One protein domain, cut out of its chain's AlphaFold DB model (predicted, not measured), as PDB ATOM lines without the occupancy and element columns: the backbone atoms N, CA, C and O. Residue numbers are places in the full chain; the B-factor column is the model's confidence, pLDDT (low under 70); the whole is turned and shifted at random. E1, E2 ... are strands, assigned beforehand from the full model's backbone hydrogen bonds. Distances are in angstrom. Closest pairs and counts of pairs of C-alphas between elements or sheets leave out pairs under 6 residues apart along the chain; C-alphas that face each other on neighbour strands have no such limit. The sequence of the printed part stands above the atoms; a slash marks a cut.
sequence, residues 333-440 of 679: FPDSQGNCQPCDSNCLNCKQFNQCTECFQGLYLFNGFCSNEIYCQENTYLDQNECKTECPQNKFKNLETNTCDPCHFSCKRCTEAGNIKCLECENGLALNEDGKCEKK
ATOM      1  N   PHE A 333      16.334  30.111  -3.555       93.31
ATOM      2  CA  PHE A 333      15.645  31.031  -2.650       93.31
ATOM      3  C   PHE A 333      16.616  31.526  -1.559       93.31
ATOM      4  O   PHE A 333      17.499  30.768  -1.153       93.31
ATOM      5  N   PRO A 334      16.491  32.774  -1.074       92.81
ATOM      6  CA  PRO A 334      17.277  33.253   0.057       92.81
ATOM      7  C   PRO A 334      16.737  32.680   1.376       92.81
ATOM      8  O   PRO A 334      15.536  32.755   1.647       92.81
ATOM      9  N   ASP A 335      17.619  32.131   2.209       90.62
ATOM     10  CA  ASP A 335      17.299  31.747   3.585       90.62
ATOM     11  C   ASP A 335      17.237  32.966   4.533       90.62
ATOM     12  O   ASP A 335      17.439  34.115   4.134       90.62
ATOM     13  N   SER A 336      16.943  32.730   5.816       92.56
ATOM     14  CA  SER A 336      16.854  33.788   6.837       92.56
ATOM     15  C   SER A 336      18.187  34.482   7.157       92.56
ATOM     16  O   SER A 336      18.182  35.491   7.860       92.56
ATOM     17  N   GLN A 337      19.310  33.964   6.656       94.50
ATOM     18  CA  GLN A 337      20.643  34.564   6.752       94.50
ATOM     19  C   GLN A 337      21.058  35.256   5.439       94.50
ATOM     20  O   GLN A 337      22.112  35.886   5.386       94.50
ATOM     21  N   GLY A 338      20.228  35.177   4.392       91.31
ATOM     22  CA  GLY A 338      20.485  35.744   3.069       91.31
ATOM     23  C   GLY A 338      21.256  34.825   2.116       91.31
ATOM     24  O   GLY A 338      21.594  35.266   1.016       91.31
ATOM     25  N   ASN A 339      21.527  33.566   2.479       93.44
ATOM     26  CA  ASN A 339      22.217  32.628   1.591       93.44
ATOM     27  C   ASN A 339      21.240  31.994   0.594       93.44
ATOM     28  O   ASN A 339      20.126  31.611   0.950       93.44
ATOM     29  N   CYS A 340      21.673  31.820  -0.654       93.44
ATOM     30  CA  CYS A 340      20.873  31.174  -1.693       93.44
ATOM     31  C   CYS A 340      20.897  29.642  -1.553       93.44
ATOM     32  O   CYS A 340      21.884  29.000  -1.912       93.44
ATOM     33  N   GLN A 341      19.792  29.055  -1.099       93.44
ATOM     34  CA  GLN A 341      19.572  27.607  -1.050       93.44
ATOM     35  C   GLN A 341      18.813  27.134  -2.304       93.44
ATOM     36  O   GLN A 341      17.958  27.870  -2.802       93.44
ATOM     37  N   PRO A 342      19.090  25.937  -2.851       92.69
ATOM     38  CA  PRO A 342      18.366  25.420  -4.012       92.69
ATOM     39  C   PRO A 342      16.926  25.012  -3.653       92.69
ATOM     40  O   PRO A 342      16.672  24.472  -2.578       92.69
ATOM     41  N   CYS A 343      15.985  25.230  -4.569       92.81
ATOM     42  CA  CYS A 343      14.643  24.643  -4.533       92.81
ATOM     43  C   CYS A 343      14.683  23.141  -4.885       92.81
ATOM     44  O   CYS A 343      15.631  22.673  -5.522       92.81
ATOM     45  N   ASP A 344      13.617  22.398  -4.559       90.12
ATOM     46  CA  ASP A 344      13.391  21.063  -5.132       90.12
ATOM     47  C   ASP A 344      13.413  21.122  -6.674       90.12
ATOM     48  O   ASP A 344      12.827  22.007  -7.303       90.12
ATOM     49  N   SER A 345      14.072  20.130  -7.277       88.94
ATOM     50  CA  SER A 345      14.131  19.839  -8.715       88.94
ATOM     51  C   SER A 345      12.803  19.904  -9.487       88.94
ATOM     52  O   SER A 345      12.815  20.104 -10.700       88.94
ATOM     53  N   ASN A 346      11.668  19.727  -8.811       89.69
ATOM     54  CA  ASN A 346      10.325  19.734  -9.388       89.69
ATOM     55  C   ASN A 346       9.670  21.133  -9.427       89.69
ATOM     56  O   ASN A 346       8.570  21.297  -9.968       89.69
ATOM     57  N   CYS A 347      10.334  22.156  -8.885       92.19
ATOM     58  CA  CYS A 347       9.731  23.454  -8.612       92.19
ATOM     59  C   CYS A 347      10.278  24.582  -9.492       92.19
ATOM     60  O   CYS A 347      11.484  24.782  -9.606       92.19
ATOM     61  N   LEU A 348       9.358  25.357 -10.074       92.19
ATOM     62  CA  LEU A 348       9.653  26.530 -10.898       92.19
ATOM     63  C   LEU A 348       9.884  27.793 -10.050       92.19
ATOM     64  O   LEU A 348      10.588  28.695 -10.483       92.19
ATOM     65  N   ASN A 349       9.316  27.857  -8.845       90.75
ATOM     66  CA  ASN A 349       9.590  28.885  -7.838       90.75
ATOM     67  C   ASN A 349       9.360  28.294  -6.436       90.75
ATOM     68  O   ASN A 349       8.453  27.473  -6.264       90.75
ATOM     69  N   CYS A 350      10.132  28.712  -5.428       93.44
ATOM     70  CA  CYS A 350       9.936  28.291  -4.037       93.44
ATOM     71  C   CYS A 350      10.240  29.402  -3.013       93.44
ATOM     72  O   CYS A 350      10.996  30.331  -3.287       93.44
ATOM     73  N   LYS A 351       9.628  29.302  -1.825       92.56
ATOM     74  CA  LYS A 351       9.909  30.132  -0.636       92.56
ATOM     75  C   LYS A 351      10.858  29.454   0.351       92.56
ATOM     76  O   LYS A 351      11.532  30.133   1.113       92.56
ATOM     77  N   GLN A 352      10.833  28.126   0.378       88.88
ATOM     78  CA  GLN A 352      11.683  27.256   1.186       88.88
ATOM     79  C   GLN A 352      11.936  25.972   0.390       88.88
ATOM     80  O   GLN A 352      11.183  25.677  -0.540       88.88
ATOM     81  N   PHE A 353      12.924  25.176   0.802       83.19
ATOM     82  CA  PHE A 353      13.315  23.918   0.149       83.19
ATOM     83  C   PHE A 353      12.114  23.000  -0.176       83.19
ATOM     84  O   PHE A 353      11.986  22.537  -1.303       83.19
ATOM     85  N   ASN A 354      11.186  22.853   0.782       82.50
ATOM     86  CA  ASN A 354       9.942  22.073   0.672       82.50
ATOM     87  C   ASN A 354       8.668  22.948   0.547       82.50
ATOM     88  O   ASN A 354       7.579  22.511   0.913       82.50
ATOM     89  N   GLN A 355       8.780  24.207   0.109       89.31
ATOM     90  CA  GLN A 355       7.629  25.098  -0.100       89.31
ATOM     91  C   GLN A 355       7.710  25.793  -1.452       89.31
ATOM     92  O   GLN A 355       8.095  26.958  -1.577       89.31
ATOM     93  N   CYS A 356       7.313  25.060  -2.476       92.06
ATOM     94  CA  CYS A 356       7.187  25.547  -3.829       92.06
ATOM     95  C   CYS A 356       5.941  26.429  -3.973       92.06
ATOM     96  O   CYS A 356       4.904  26.197  -3.353       92.06
ATOM     97  N   THR A 357       6.053  27.477  -4.781       91.06
ATOM     98  CA  THR A 357       4.948  28.378  -5.143       91.06
ATOM     99  C   THR A 357       4.479  28.152  -6.573       91.06
ATOM    100  O   THR A 357       3.385  28.574  -6.931       91.06
ATOM    101  N   GLU A 358       5.303  27.503  -7.394       89.88
ATOM    102  CA  GLU A 358       5.020  27.197  -8.792       89.88
ATOM    103  C   GLU A 358       5.804  25.939  -9.197       89.88
ATOM    104  O   GLU A 358       6.928  25.735  -8.734       89.88
ATOM    105  N   CYS A 359       5.228  25.097 -10.055       91.94
ATOM    106  CA  CYS A 359       5.818  23.825 -10.483       91.94
ATOM    107  C   CYS A 359       6.209  23.852 -11.964       91.94
ATOM    108  O   CYS A 359       5.632  24.612 -12.746       91.94
ATOM    109  N   PHE A 360       7.144  22.993 -12.384       89.75
ATOM    110  CA  PHE A 360       7.403  22.815 -13.818       89.75
ATOM    111  C   PHE A 360       6.172  22.249 -14.552       89.75
ATOM    112  O   PHE A 360       5.314  21.582 -13.970       89.75
ATOM    113  N   GLN A 361       6.073  22.518 -15.859       86.56
ATOM    114  CA  GLN A 361       4.918  22.113 -16.666       86.56
ATOM    115  C   GLN A 361       4.670  20.599 -16.610       86.56
ATOM    116  O   GLN A 361       5.517  19.808 -17.020       86.56
ATOM    117  N   GLY A 362       3.465  20.217 -16.179       81.62
ATOM    118  CA  GLY A 362       3.036  18.820 -16.036       81.62
ATOM    119  C   GLY A 362       2.993  18.319 -14.591       81.62
ATOM    120  O   GLY A 362       2.392  17.276 -14.356       81.62
ATOM    121  N   LEU A 363       3.557  19.072 -13.644       85.31
ATOM    122  CA  LEU A 363       3.467  18.818 -12.208       85.31
ATOM    123  C   LEU A 363       2.348  19.655 -11.573       85.31
ATOM    124  O   LEU A 363       2.043  20.760 -12.029       85.31
ATOM    125  N   TYR A 364       1.770  19.143 -10.490       84.31
ATOM    126  CA  TYR A 364       0.721  19.804  -9.719       84.31
ATOM    127  C   TYR A 364       1.259  20.290  -8.376       84.31
ATOM    128  O   TYR A 364       1.961  19.550  -7.686       84.31
ATOM    129  N   LEU A 365       0.898  21.522  -8.003       83.88
ATOM    130  CA  LEU A 365       1.231  22.095  -6.704       83.88
ATOM    131  C   LEU A 365       0.215  21.633  -5.654       83.88
ATOM    132  O   LEU A 365      -0.958  21.994  -5.731       83.88
ATOM    133  N   PHE A 366       0.667  20.878  -4.657       81.62
ATOM    134  CA  PHE A 366      -0.161  20.384  -3.561       81.62
ATOM    135  C   PHE A 366       0.561  20.570  -2.220       81.62
ATOM    136  O   PHE A 366       1.653  20.047  -2.023       81.62
ATOM    137  N   ASN A 367      -0.024  21.352  -1.305       81.50
ATOM    138  CA  ASN A 367       0.545  21.681   0.014       81.50
ATOM    139  C   ASN A 367       2.022  22.151  -0.002       81.50
ATOM    140  O   ASN A 367       2.767  21.894   0.937       81.50
ATOM    141  N   GLY A 368       2.443  22.851  -1.063       83.62
ATOM    142  CA  GLY A 368       3.824  23.326  -1.234       83.62
ATOM    143  C   GLY A 368       4.770  22.340  -1.931       83.62
ATOM    144  O   GLY A 368       5.920  22.689  -2.170       83.62
ATOM    145  N   PHE A 369       4.302  21.153  -2.318       86.12
ATOM    146  CA  PHE A 369       5.081  20.156  -3.055       86.12
ATOM    147  C   PHE A 369       4.624  20.064  -4.512       86.12
ATOM    148  O   PHE A 369       3.440  20.220  -4.811       86.12
ATOM    149  N   CYS A 370       5.560  19.783  -5.418       88.38
ATOM    150  CA  CYS A 370       5.284  19.581  -6.838       88.38
ATOM    151  C   CYS A 370       5.351  18.088  -7.179       88.38
ATOM    152  O   CYS A 370       6.428  17.499  -7.160       88.38
ATOM    153  N   SER A 371       4.205  17.478  -7.494       85.69
ATOM    154  CA  SER A 371       4.084  16.038  -7.775       85.69
ATOM    155  C   SER A 371       3.512  15.766  -9.168       85.69
ATOM    156  O   SER A 371       2.719  16.551  -9.691       85.69
ATOM    157  N   ASN A 372       3.882  14.626  -9.762       84.00
ATOM    158  CA  ASN A 372       3.246  14.110 -10.983       84.00
ATOM    159  C   ASN A 372       1.803  13.640 -10.723       84.00
ATOM    160  O   ASN A 372       0.969  13.662 -11.628       84.00
ATOM    161  N   GLU A 373       1.511  13.216  -9.491       79.31
ATOM    162  CA  GLU A 373       0.227  12.653  -9.070       79.31
ATOM    163  C   GLU A 373      -0.287  13.389  -7.824       79.31
ATOM    164  O   GLU A 373       0.454  13.600  -6.860       79.31
ATOM    165  N   ILE A 374      -1.556  13.805  -7.847       77.25
ATOM    166  CA  ILE A 374      -2.210  14.447  -6.700       77.25
ATOM    167  C   ILE A 374      -2.801  13.348  -5.817       77.25
ATOM    168  O   ILE A 374      -3.837  12.774  -6.153       77.25
ATOM    169  N   TYR A 375      -2.172  13.093  -4.672       76.69
ATOM    170  CA  TYR A 375      -2.752  12.255  -3.627       76.69
ATOM    171  C   TYR A 375      -3.550  13.124  -2.658       76.69
ATOM    172  O   TYR A 375      -2.992  13.930  -1.912       76.69
ATOM    173  N   CYS A 376      -4.868  12.956  -2.671       83.06
ATOM    174  CA  CYS A 376      -5.743  13.604  -1.709       83.06
ATOM    175  C   CYS A 376      -5.592  12.963  -0.323       83.06
ATOM    176  O   CYS A 376      -5.471  11.744  -0.203       83.06
ATOM    177  N   GLN A 377      -5.577  13.794   0.723       81.44
ATOM    178  CA  GLN A 377      -5.509  13.334   2.114       81.44
ATOM    179  C   GLN A 377      -6.792  12.586   2.506       81.44
ATOM    180  O   GLN A 377      -7.829  12.726   1.851       81.44
ATOM    181  N   GLU A 378      -6.732  11.809   3.589       79.94
ATOM    182  CA  GLU A 378      -7.860  11.009   4.078       79.94
ATOM    183  C   GLU A 378      -9.169  11.819   4.141       79.94
ATOM    184  O   GLU A 378      -9.204  12.965   4.588       79.94
ATOM    185  N   ASN A 379     -10.261  11.204   3.677       84.00
ATOM    186  CA  ASN A 379     -11.591  11.811   3.519       84.00
ATOM    187  C   ASN A 379     -11.726  12.927   2.457       84.00
ATOM    188  O   ASN A 379     -12.808  13.514   2.347       84.00
ATOM    189  N   THR A 380     -10.707  13.182   1.627       88.94
ATOM    190  CA  THR A 380     -10.807  14.063   0.447       88.94
ATOM    191  C   THR A 380     -10.620  13.298  -0.866       88.94
ATOM    192  O   THR A 380      -9.904  12.304  -0.927       88.94
ATOM    193  N   TYR A 381     -11.293  13.760  -1.921       90.38
ATOM    194  CA  TYR A 381     -11.410  13.078  -3.211       90.38
ATOM    195  C   TYR A 381     -11.035  14.025  -4.349       90.38
ATOM    196  O   TYR A 381     -11.435  15.191  -4.347       90.38
ATOM    197  N   LEU A 382     -10.293  13.527  -5.336       90.25
ATOM    198  CA  LEU A 382      -9.797  14.333  -6.446       90.25
ATOM    199  C   LEU A 382     -10.913  14.669  -7.448       90.25
ATOM    200  O   LEU A 382     -11.472  13.786  -8.107       90.25
ATOM    201  N   ASP A 383     -11.197  15.957  -7.617       90.81
ATOM    202  CA  ASP A 383     -12.125  16.506  -8.603       90.81
ATOM    203  C   ASP A 383     -11.501  17.711  -9.319       90.81
ATOM    204  O   ASP A 383     -11.240  18.739  -8.706       90.81
ATOM    205  N   GLN A 384     -11.290  17.603 -10.635       86.38
ATOM    206  CA  GLN A 384     -10.758  18.696 -11.469       86.38
ATOM    207  C   GLN A 384      -9.421  19.291 -10.965       86.38
ATOM    208  O   GLN A 384      -9.175  20.482 -11.119       86.38
ATOM    209  N   ASN A 385      -8.542  18.435 -10.428       80.75
ATOM    210  CA  ASN A 385      -7.247  18.769  -9.807       80.75
ATOM    211  C   ASN A 385      -7.332  19.429  -8.415       80.75
ATOM    212  O   ASN A 385      -6.312  19.856  -7.884       80.75
ATOM    213  N   GLU A 386      -8.511  19.462  -7.796       84.00
ATOM    214  CA  GLU A 386      -8.712  19.899  -6.412       84.00
ATOM    215  C   GLU A 386      -9.145  18.709  -5.544       84.00
ATOM    216  O   GLU A 386      -9.979  17.902  -5.955       84.00
ATOM    217  N   CYS A 387      -8.618  18.606  -4.324       89.25
ATOM    218  CA  CYS A 387      -9.076  17.614  -3.350       89.25
ATOM    219  C   CYS A 387     -10.269  18.167  -2.567       89.25
ATOM    220  O   CYS A 387     -10.138  19.158  -1.851       89.25
ATOM    221  N   LYS A 388     -11.439  17.532  -2.696       89.12
ATOM    222  CA  LYS A 388     -12.702  17.985  -2.089       89.12
ATOM    223  C   LYS A 388     -13.227  16.960  -1.092       89.12
ATOM    224  O   LYS A 388     -13.197  15.760  -1.348       89.12
ATOM    225  N   THR A 389     -13.746  17.423   0.041       91.19
ATOM    226  CA  THR A 389     -14.412  16.567   1.043       91.19
ATOM    227  C   THR A 389     -15.729  15.983   0.523       91.19
ATOM    228  O   THR A 389     -16.137  14.896   0.936       91.19
ATOM    229  N   GLU A 390     -16.385  16.664  -0.418       91.94
ATOM    230  CA  GLU A 390     -17.581  16.199  -1.118       91.94
ATOM    231  C   GLU A 390     -17.414  16.301  -2.635       91.94
ATOM    232  O   GLU A 390     -16.914  17.295  -3.160       91.94
ATOM    233  N   CYS A 391     -17.865  15.268  -3.348       93.50
ATOM    234  CA  CYS A 391     -17.913  15.291  -4.804       93.50
ATOM    235  C   CYS A 391     -19.100  16.139  -5.288       93.50
ATOM    236  O   CYS A 391     -20.168  16.092  -4.670       93.50
ATOM    237  N   PRO A 392     -18.956  16.884  -6.401       92.50
ATOM    238  CA  PRO A 392     -20.053  17.670  -6.957       92.50
ATOM    239  C   PRO A 392     -21.189  16.772  -7.476       92.50
ATOM    240  O   PRO A 392     -21.043  15.556  -7.615       92.50
ATOM    241  N   GLN A 393     -22.334  17.381  -7.803       90.00
ATOM    242  CA  GLN A 393     -23.461  16.664  -8.413       90.00
ATOM    243  C   GLN A 393     -23.035  15.916  -9.688       90.00
ATOM    244  O   GLN A 393     -22.112  16.320 -10.398       90.00
ATOM    245  N   ASN A 394     -23.724  14.809  -9.966       91.56
ATOM    246  CA  ASN A 394     -23.431  13.847 -11.030       91.56
ATOM    247  C   ASN A 394     -22.096  13.090 -10.850       91.56
ATOM    248  O   ASN A 394     -21.610  12.477 -11.804       91.56
ATOM    249  N   LYS A 395     -21.514  13.088  -9.643       94.81
ATOM    250  CA  LYS A 395     -20.342  12.283  -9.272       94.81
ATOM    251  C   LYS A 395     -20.536  11.543  -7.945       94.81
ATOM    252  O   LYS A 395     -21.365  11.939  -7.126       94.81
ATOM    253  N   PHE A 396     -19.750  10.491  -7.730       94.56
ATOM    254  CA  PHE A 396     -19.670   9.741  -6.474       94.56
ATOM    255  C   PHE A 396     -18.227   9.657  -5.963       94.56
ATOM    256  O   PHE A 396     -17.270   9.892  -6.703       94.56
ATOM    257  N   LYS A 397     -18.092   9.334  -4.677       93.94
ATOM    258  CA  LYS A 397     -16.815   9.126  -3.987       93.94
ATOM    259  C   LYS A 397     -16.293   7.727  -4.312       93.94
ATOM    260  O   LYS A 397     -16.831   6.756  -3.784       93.94
ATOM    261  N   ASN A 398     -15.281   7.607  -5.170       92.06
ATOM    262  CA  ASN A 398     -14.630   6.324  -5.408       92.06
ATOM    263  C   ASN A 398     -13.530   6.100  -4.355       92.06
ATOM    264  O   ASN A 398     -12.555   6.846  -4.296       92.06
ATOM    265  N   LEU A 399     -13.725   5.083  -3.509       89.50
ATOM    266  CA  LEU A 399     -12.819   4.715  -2.415       89.50
ATOM    267  C   LEU A 399     -11.586   3.928  -2.888       89.50
ATOM    268  O   LEU A 399     -10.594   3.883  -2.171       89.50
ATOM    269  N   GLU A 400     -11.628   3.309  -4.073       88.44
ATOM    270  CA  GLU A 400     -10.487   2.551  -4.616       88.44
ATOM    271  C   GLU A 400      -9.414   3.478  -5.202       88.44
ATOM    272  O   GLU A 400      -8.228   3.159  -5.189       88.44
ATOM    273  N   THR A 401      -9.832   4.635  -5.720       88.44
ATOM    274  CA  THR A 401      -8.983   5.596  -6.441       88.44
ATOM    275  C   THR A 401      -8.831   6.940  -5.727       88.44
ATOM    276  O   THR A 401      -8.057   7.777  -6.185       88.44
ATOM    277  N   ASN A 402      -9.579   7.183  -4.642       89.62
ATOM    278  CA  ASN A 402      -9.727   8.494  -3.993       89.62
ATOM    279  C   ASN A 402     -10.092   9.627  -4.980       89.62
ATOM    280  O   ASN A 402      -9.665  10.773  -4.832       89.62
ATOM    281  N   THR A 403     -10.906   9.326  -5.997       92.19
ATOM    282  CA  THR A 403     -11.370  10.284  -7.018       92.19
ATOM    283  C   THR A 403     -12.877  10.511  -6.951       92.19
ATOM    284  O   THR A 403     -13.651   9.670  -6.490       92.19
ATOM    285  N   CYS A 404     -13.313  11.669  -7.447       94.75
ATOM    286  CA  CYS A 404     -14.717  11.928  -7.742       94.75
ATOM    287  C   CYS A 404     -15.047  11.450  -9.160       94.75
ATOM    288  O   CYS A 404     -14.836  12.168 -10.152       94.75
ATOM    289  N   ASP A 405     -15.609  10.248  -9.238       94.38
ATOM    290  CA  ASP A 405     -15.924   9.559 -10.486       94.38
ATOM    291  C   ASP A 405     -17.355   9.866 -10.956       94.38
ATOM    292  O   ASP A 405     -18.246  10.113 -10.140       94.38
ATOM    293  N   PRO A 406     -17.612   9.899 -12.276       94.69
ATOM    294  CA  PRO A 406     -18.917  10.271 -12.811       94.69
ATOM    295  C   PRO A 406     -19.991   9.212 -12.533       94.69
ATOM    296  O   PRO A 406     -19.807   8.022 -12.792       94.69
ATOM    297  N   CYS A 407     -21.162   9.674 -12.098       95.00
ATOM    298  CA  CYS A 407     -22.383   8.877 -12.082       95.00
ATOM    299  C   CYS A 407     -22.829   8.509 -13.505       95.00
ATOM    300  O   CYS A 407     -22.461   9.145 -14.497       95.00
ATOM    301  N   HIS A 408     -23.698   7.503 -13.613       94.38
ATOM    302  CA  HIS A 408     -24.396   7.236 -14.866       94.38
ATOM    303  C   HIS A 408     -25.280   8.429 -15.267       94.38
ATOM    304  O   HIS A 408     -25.934   9.031 -14.419       94.38
ATOM    305  N   PHE A 409     -25.365   8.722 -16.570       92.31
ATOM    306  CA  PHE A 409     -26.022   9.910 -17.155       92.31
ATOM    307  C   PHE A 409     -27.533  10.070 -16.880       92.31
ATOM    308  O   PHE A 409     -28.164  10.970 -17.414       92.31
ATOM    309  N   SER A 410     -28.145   9.150 -16.138       93.19
ATOM    310  CA  SER A 410     -29.544   9.222 -15.703       93.19
ATOM    311  C   SER A 410     -29.688   9.710 -14.257       93.19
ATOM    312  O   SER A 410     -30.808   9.835 -13.760       93.19
ATOM    313  N   CYS A 411     -28.568   9.897 -13.557       94.75
ATOM    314  CA  CYS A 411     -28.500   9.979 -12.109       94.75
ATOM    315  C   CYS A 411     -27.748  11.234 -11.674       94.75
ATOM    316  O   CYS A 411     -26.559  11.402 -11.943       94.75
ATOM    317  N   LYS A 412     -28.463  12.090 -10.948       93.38
ATOM    318  CA  LYS A 412     -27.968  13.338 -10.375       93.38
ATOM    319  C   LYS A 412     -27.114  13.100  -9.125       93.38
ATOM    320  O   LYS A 412     -26.165  13.836  -8.858       93.38
ATOM    321  N   ARG A 413     -27.415  12.036  -8.375       92.88
ATOM    322  CA  ARG A 413     -26.581  11.501  -7.288       92.88
ATOM    323  C   ARG A 413     -26.563   9.978  -7.362       92.88
ATOM    324  O   ARG A 413     -27.596   9.364  -7.629       92.88
ATOM    325  N   CYS A 414     -25.417   9.372  -7.088       94.69
ATOM    326  CA  CYS A 414     -25.230   7.924  -7.024       94.69
ATOM    327  C   CYS A 414     -24.217   7.572  -5.924       94.69
ATOM    328  O   CYS A 414     -23.492   8.453  -5.460       94.69
ATOM    329  N   THR A 415     -24.177   6.310  -5.491       92.56
ATOM    330  CA  THR A 415     -23.136   5.824  -4.561       92.56
ATOM    331  C   THR A 415     -21.945   5.201  -5.281       92.56
ATOM    332  O   THR A 415     -20.855   5.185  -4.725       92.56
ATOM    333  N   GLU A 416     -22.146   4.689  -6.497       90.88
ATOM    334  CA  GLU A 416     -21.169   3.903  -7.258       90.88
ATOM    335  C   GLU A 416     -21.350   4.099  -8.772       90.88
ATOM    336  O   GLU A 416     -22.396   4.558  -9.243       90.88
ATOM    337  N   ALA A 417     -20.352   3.667  -9.549       86.12
ATOM    338  CA  ALA A 417     -20.422   3.620 -11.002       86.12
ATOM    339  C   ALA A 417     -21.508   2.639 -11.479       86.12
ATOM    340  O   ALA A 417     -21.400   1.424 -11.317       86.12
ATOM    341  N   GLY A 418     -22.549   3.161 -12.125       85.50
ATOM    342  CA  GLY A 418     -23.600   2.347 -12.734       85.50
ATOM    343  C   GLY A 418     -24.962   3.027 -12.729       85.50
ATOM    344  O   GLY A 418     -25.154   4.093 -12.151       85.50
ATOM    345  N   ASN A 419     -25.926   2.404 -13.403       85.06
ATOM    346  CA  ASN A 419     -27.299   2.897 -13.518       85.06
ATOM    347  C   ASN A 419     -28.255   2.360 -12.439       85.06
ATOM    348  O   ASN A 419     -29.416   2.740 -12.464       85.06
ATOM    349  N   ILE A 420     -27.788   1.482 -11.541       86.69
ATOM    350  CA  ILE A 420     -28.600   0.745 -10.544       86.69
ATOM    351  C   ILE A 420     -28.419   1.319  -9.120       86.69
ATOM    352  O   ILE A 420     -29.164   0.996  -8.209       86.69
ATOM    353  N   LYS A 421     -27.421   2.182  -8.892       91.00
ATOM    354  CA  LYS A 421     -27.067   2.689  -7.552       91.00
ATOM    355  C   LYS A 421     -27.259   4.196  -7.434       91.00
ATOM    356  O   LYS A 421     -26.379   4.933  -6.988       91.00
ATOM    357  N   CYS A 422     -28.412   4.662  -7.899       94.50
ATOM    358  CA  CYS A 422     -28.748   6.074  -7.947       94.50
ATOM    359  C   CYS A 422     -29.573   6.484  -6.722       94.50
ATOM    360  O   CYS A 422     -30.500   5.795  -6.314       94.50
ATOM    361  N   LEU A 423     -29.208   7.617  -6.125       93.25
ATOM    362  CA  LEU A 423     -29.889   8.217  -4.974       93.25
ATOM    363  C   LEU A 423     -30.881   9.297  -5.417       93.25
ATOM    364  O   LEU A 423     -31.903   9.519  -4.779       93.25
ATOM    365  N   GLU A 424     -30.564   9.982  -6.514       93.50
ATOM    366  CA  GLU A 424     -31.380  11.047  -7.082       93.50
ATOM    367  C   GLU A 424     -31.294  10.965  -8.607       93.50
ATOM    368  O   GLU A 424     -30.200  10.847  -9.169       93.50
ATOM    369  N   CYS A 425     -32.437  11.017  -9.286       94.56
ATOM    370  CA  CYS A 425     -32.504  10.947 -10.741       94.56
ATOM    371  C   CYS A 425     -32.450  12.329 -11.388       94.56
ATOM    372  O   CYS A 425     -32.828  13.334 -10.789       94.56
ATOM    373  N   GLU A 426     -31.994  12.375 -12.636       93.25
ATOM    374  CA  GLU A 426     -32.007  13.610 -13.415       93.25
ATOM    375  C   GLU A 426     -33.439  13.985 -13.852       93.25
ATOM    376  O   GLU A 426     -34.323  13.130 -13.968       93.25
ATOM    377  N   ASN A 427     -33.693  15.282 -14.053       90.31
ATOM    378  CA  ASN A 427     -35.044  15.838 -14.182       90.31
ATOM    379  C   ASN A 427     -35.898  15.124 -15.252       90.31
ATOM    380  O   ASN A 427     -35.560  15.103 -16.436       90.31
ATOM    381  N   GLY A 428     -37.052  14.590 -14.838       87.69
ATOM    382  CA  GLY A 428     -37.986  13.854 -15.703       87.69
ATOM    383  C   GLY A 428     -37.829  12.327 -15.682       87.69
ATOM    384  O   GLY A 428     -38.630  11.626 -16.304       87.69
ATOM    385  N   LEU A 429     -36.848  11.805 -14.945       92.25
ATOM    386  CA  LEU A 429     -36.729  10.390 -14.591       92.25
ATOM    387  C   LEU A 429     -37.239  10.158 -13.157       92.25
ATOM    388  O   LEU A 429     -37.229  11.064 -12.324       92.25
ATOM    389  N   ALA A 430     -37.710   8.948 -12.877       92.12
ATOM    390  CA  ALA A 430     -38.080   8.480 -11.547       92.12
ATOM    391  C   ALA A 430     -37.124   7.378 -11.098       92.12
ATOM    392  O   ALA A 430     -36.620   6.620 -11.926       92.12
ATOM    393  N   LEU A 431     -36.896   7.305  -9.789       94.12
ATOM    394  CA  LEU A 431     -36.130   6.232  -9.178       94.12
ATOM    395  C   LEU A 431     -37.054   5.031  -8.954       94.12
ATOM    396  O   LEU A 431     -38.070   5.159  -8.271       94.12
ATOM    397  N   ASN A 432     -36.712   3.890  -9.545       91.94
ATOM    398  CA  ASN A 432     -37.362   2.608  -9.287       91.94
ATOM    399  C   ASN A 432     -36.837   2.000  -7.973       91.94
ATOM    400  O   ASN A 432     -35.764   2.376  -7.499       91.94
ATOM    401  N   GLU A 433     -37.544   1.006  -7.427       90.81
ATOM    402  CA  GLU A 433     -37.138   0.281  -6.206       90.81
ATOM    403  C   GLU A 433     -35.739  -0.356  -6.319       90.81
ATOM    404  O   GLU A 433     -34.996  -0.388  -5.344       90.81
ATOM    405  N   ASP A 434     -35.331  -0.754  -7.531       89.81
ATOM    406  CA  ASP A 434     -33.989  -1.272  -7.842       89.81
ATOM    407  C   ASP A 434     -32.870  -0.202  -7.822       89.81
ATOM    408  O   ASP A 434     -31.764  -0.475  -8.279       89.81
ATOM    409  N   GLY A 435     -33.140   1.041  -7.403       90.25
ATOM    410  CA  GLY A 435     -32.163   2.144  -7.424       90.25
ATOM    411  C   GLY A 435     -31.831   2.672  -8.829       90.25
ATOM    412  O   GLY A 435     -30.849   3.398  -9.021       90.25
ATOM    413  N   LYS A 436     -32.651   2.323  -9.828       93.19
ATOM    414  CA  LYS A 436     -32.458   2.671 -11.242       93.19
ATOM    415  C   LYS A 436     -33.346   3.830 -11.681       93.19
ATOM    416  O   LYS A 436     -34.538   3.845 -11.399       93.19
ATOM    417  N   CYS A 437     -32.773   4.772 -12.426       94.19
ATOM    418  CA  CYS A 437     -33.503   5.924 -12.957       94.19
ATOM    419  C   CYS A 437     -34.128   5.628 -14.325       94.19
ATOM    420  O   CYS A 437     -33.420   5.520 -15.331       94.19
ATOM    421  N   GLU A 438     -35.456   5.549 -14.383       92.56
ATOM    422  CA  GLU A 438     -36.215   5.281 -15.606       92.56
ATOM    423  C   GLU A 438     -37.244   6.379 -15.894       92.56
ATOM    424  O   GLU A 438     -37.612   7.181 -15.037       92.56
ATOM    425  N   LYS A 439     -37.704   6.475 -17.146       89.06
ATOM    426  CA  LYS A 439     -38.772   7.423 -17.486       89.06
ATOM    427  C   LYS A 439     -40.056   6.944 -16.831       89.06
ATOM    428  O   LYS A 439     -40.413   5.785 -17.017       89.06
ATOM    429  N   LYS A 440     -40.791   7.844 -16.163       77.50
ATOM    430  CA  LYS A 440     -42.168   7.551 -15.742       77.50
ATOM    431  C   LYS A 440     -42.965   7.134 -16.975       77.50
ATOM    432  O   LYS A 440     -43.294   7.979 -17.812       77.50
TER     433      LYS A 440
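Overview. This is residues 333 to 440 of the 679 residues of an uncharacterized protein of Ichthyophthirius multifiliis (strain G5) (UniProt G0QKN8). Six small two-stranded hairpins are strung one after another in chain order along a thin rod, with the short strand E1 near one end. The rod falls into two groups: E2 to E5 in one, E6 to E13 in the other, joined by the single stretch of residues 372 to 380. The printed part has 108 residues with thirteen named strands, E1 to E13, and no named helix; each of the six sheets is an antiparallel pair. The class is all strand, though the strands hold only 48 of the 108 residues. The whole is extended, with a radius of gyration of the C-alphas of 20.7 A and spans of 71 by 23 by 18 A.

Along the chain. The longest strand by residues, E2, covers residues 347 to 352 and measures 10.7 A, beginning at C-alpha 347 (9.731, 23.454, -8.612). E3, residues 355 to 359, measures 10.6 A. Before them comes E1, residues 340 to 342, from C-alpha 340 at (20.873, 31.174, -1.693). E4 covers residues 364 to 366, E5 369 to 371, E6 381 to 383 and E7 386 to 388. E8, residues 395 to 398, measures 9.1 A, and E9, residues 403 to 406, 9.5 A. E10 covers residues 411 to 414, E11 422 to 425, E12 429 to 431 and E13 437 to 439, ending at C-alpha 439 (-38.772, 7.423, -17.486).

Arrangement. The hairpin of E2 and E3 is antiparallel at 164 degrees, with N 348 and O 358 2.8 A apart, within hydrogen-bond range. E1 pairs with no named strand; its residues 340 to 341 pair antiparallel with residues 333 to 334, and it is only just apart from E2, at 8.2 A. The closest C-alphas of E3 and E5 are Cys 359 and Cys 370, 5.6 A. In the hairpin of E4 and E5, N 366 and O 369 are 2.9 A apart. E5 and E6 are apart. In the hairpin of E6 and E7, N 383 and O 386 are 2.8 A apart. The closest C-alphas of E6 and E9 are Leu 382 and Thr 403, 4.4 A. In the hairpin of E8 and E9, N 396 and O 405 are 2.9 A apart. The closest C-alphas of E8 and E10 are Phe 396 and Cys 414, 5.9 A. In the hairpin of E10 and E11, N 412 and O 424 are 2.8 A apart. The closest C-alphas of E11 and E13 are Cys 425 and Cys 437, 5.6 A. In the hairpin of E12 and E13, N 430 and O 438 are 2.8 A apart.

Size, cuts and confidence. The two C-alphas farthest apart, those of Gln 337 and Lys 440, are 72.0 A apart. The printed part has no cut and no long link. The mean pLDDT of the printed part is 89.6, and no printed residue is under 70.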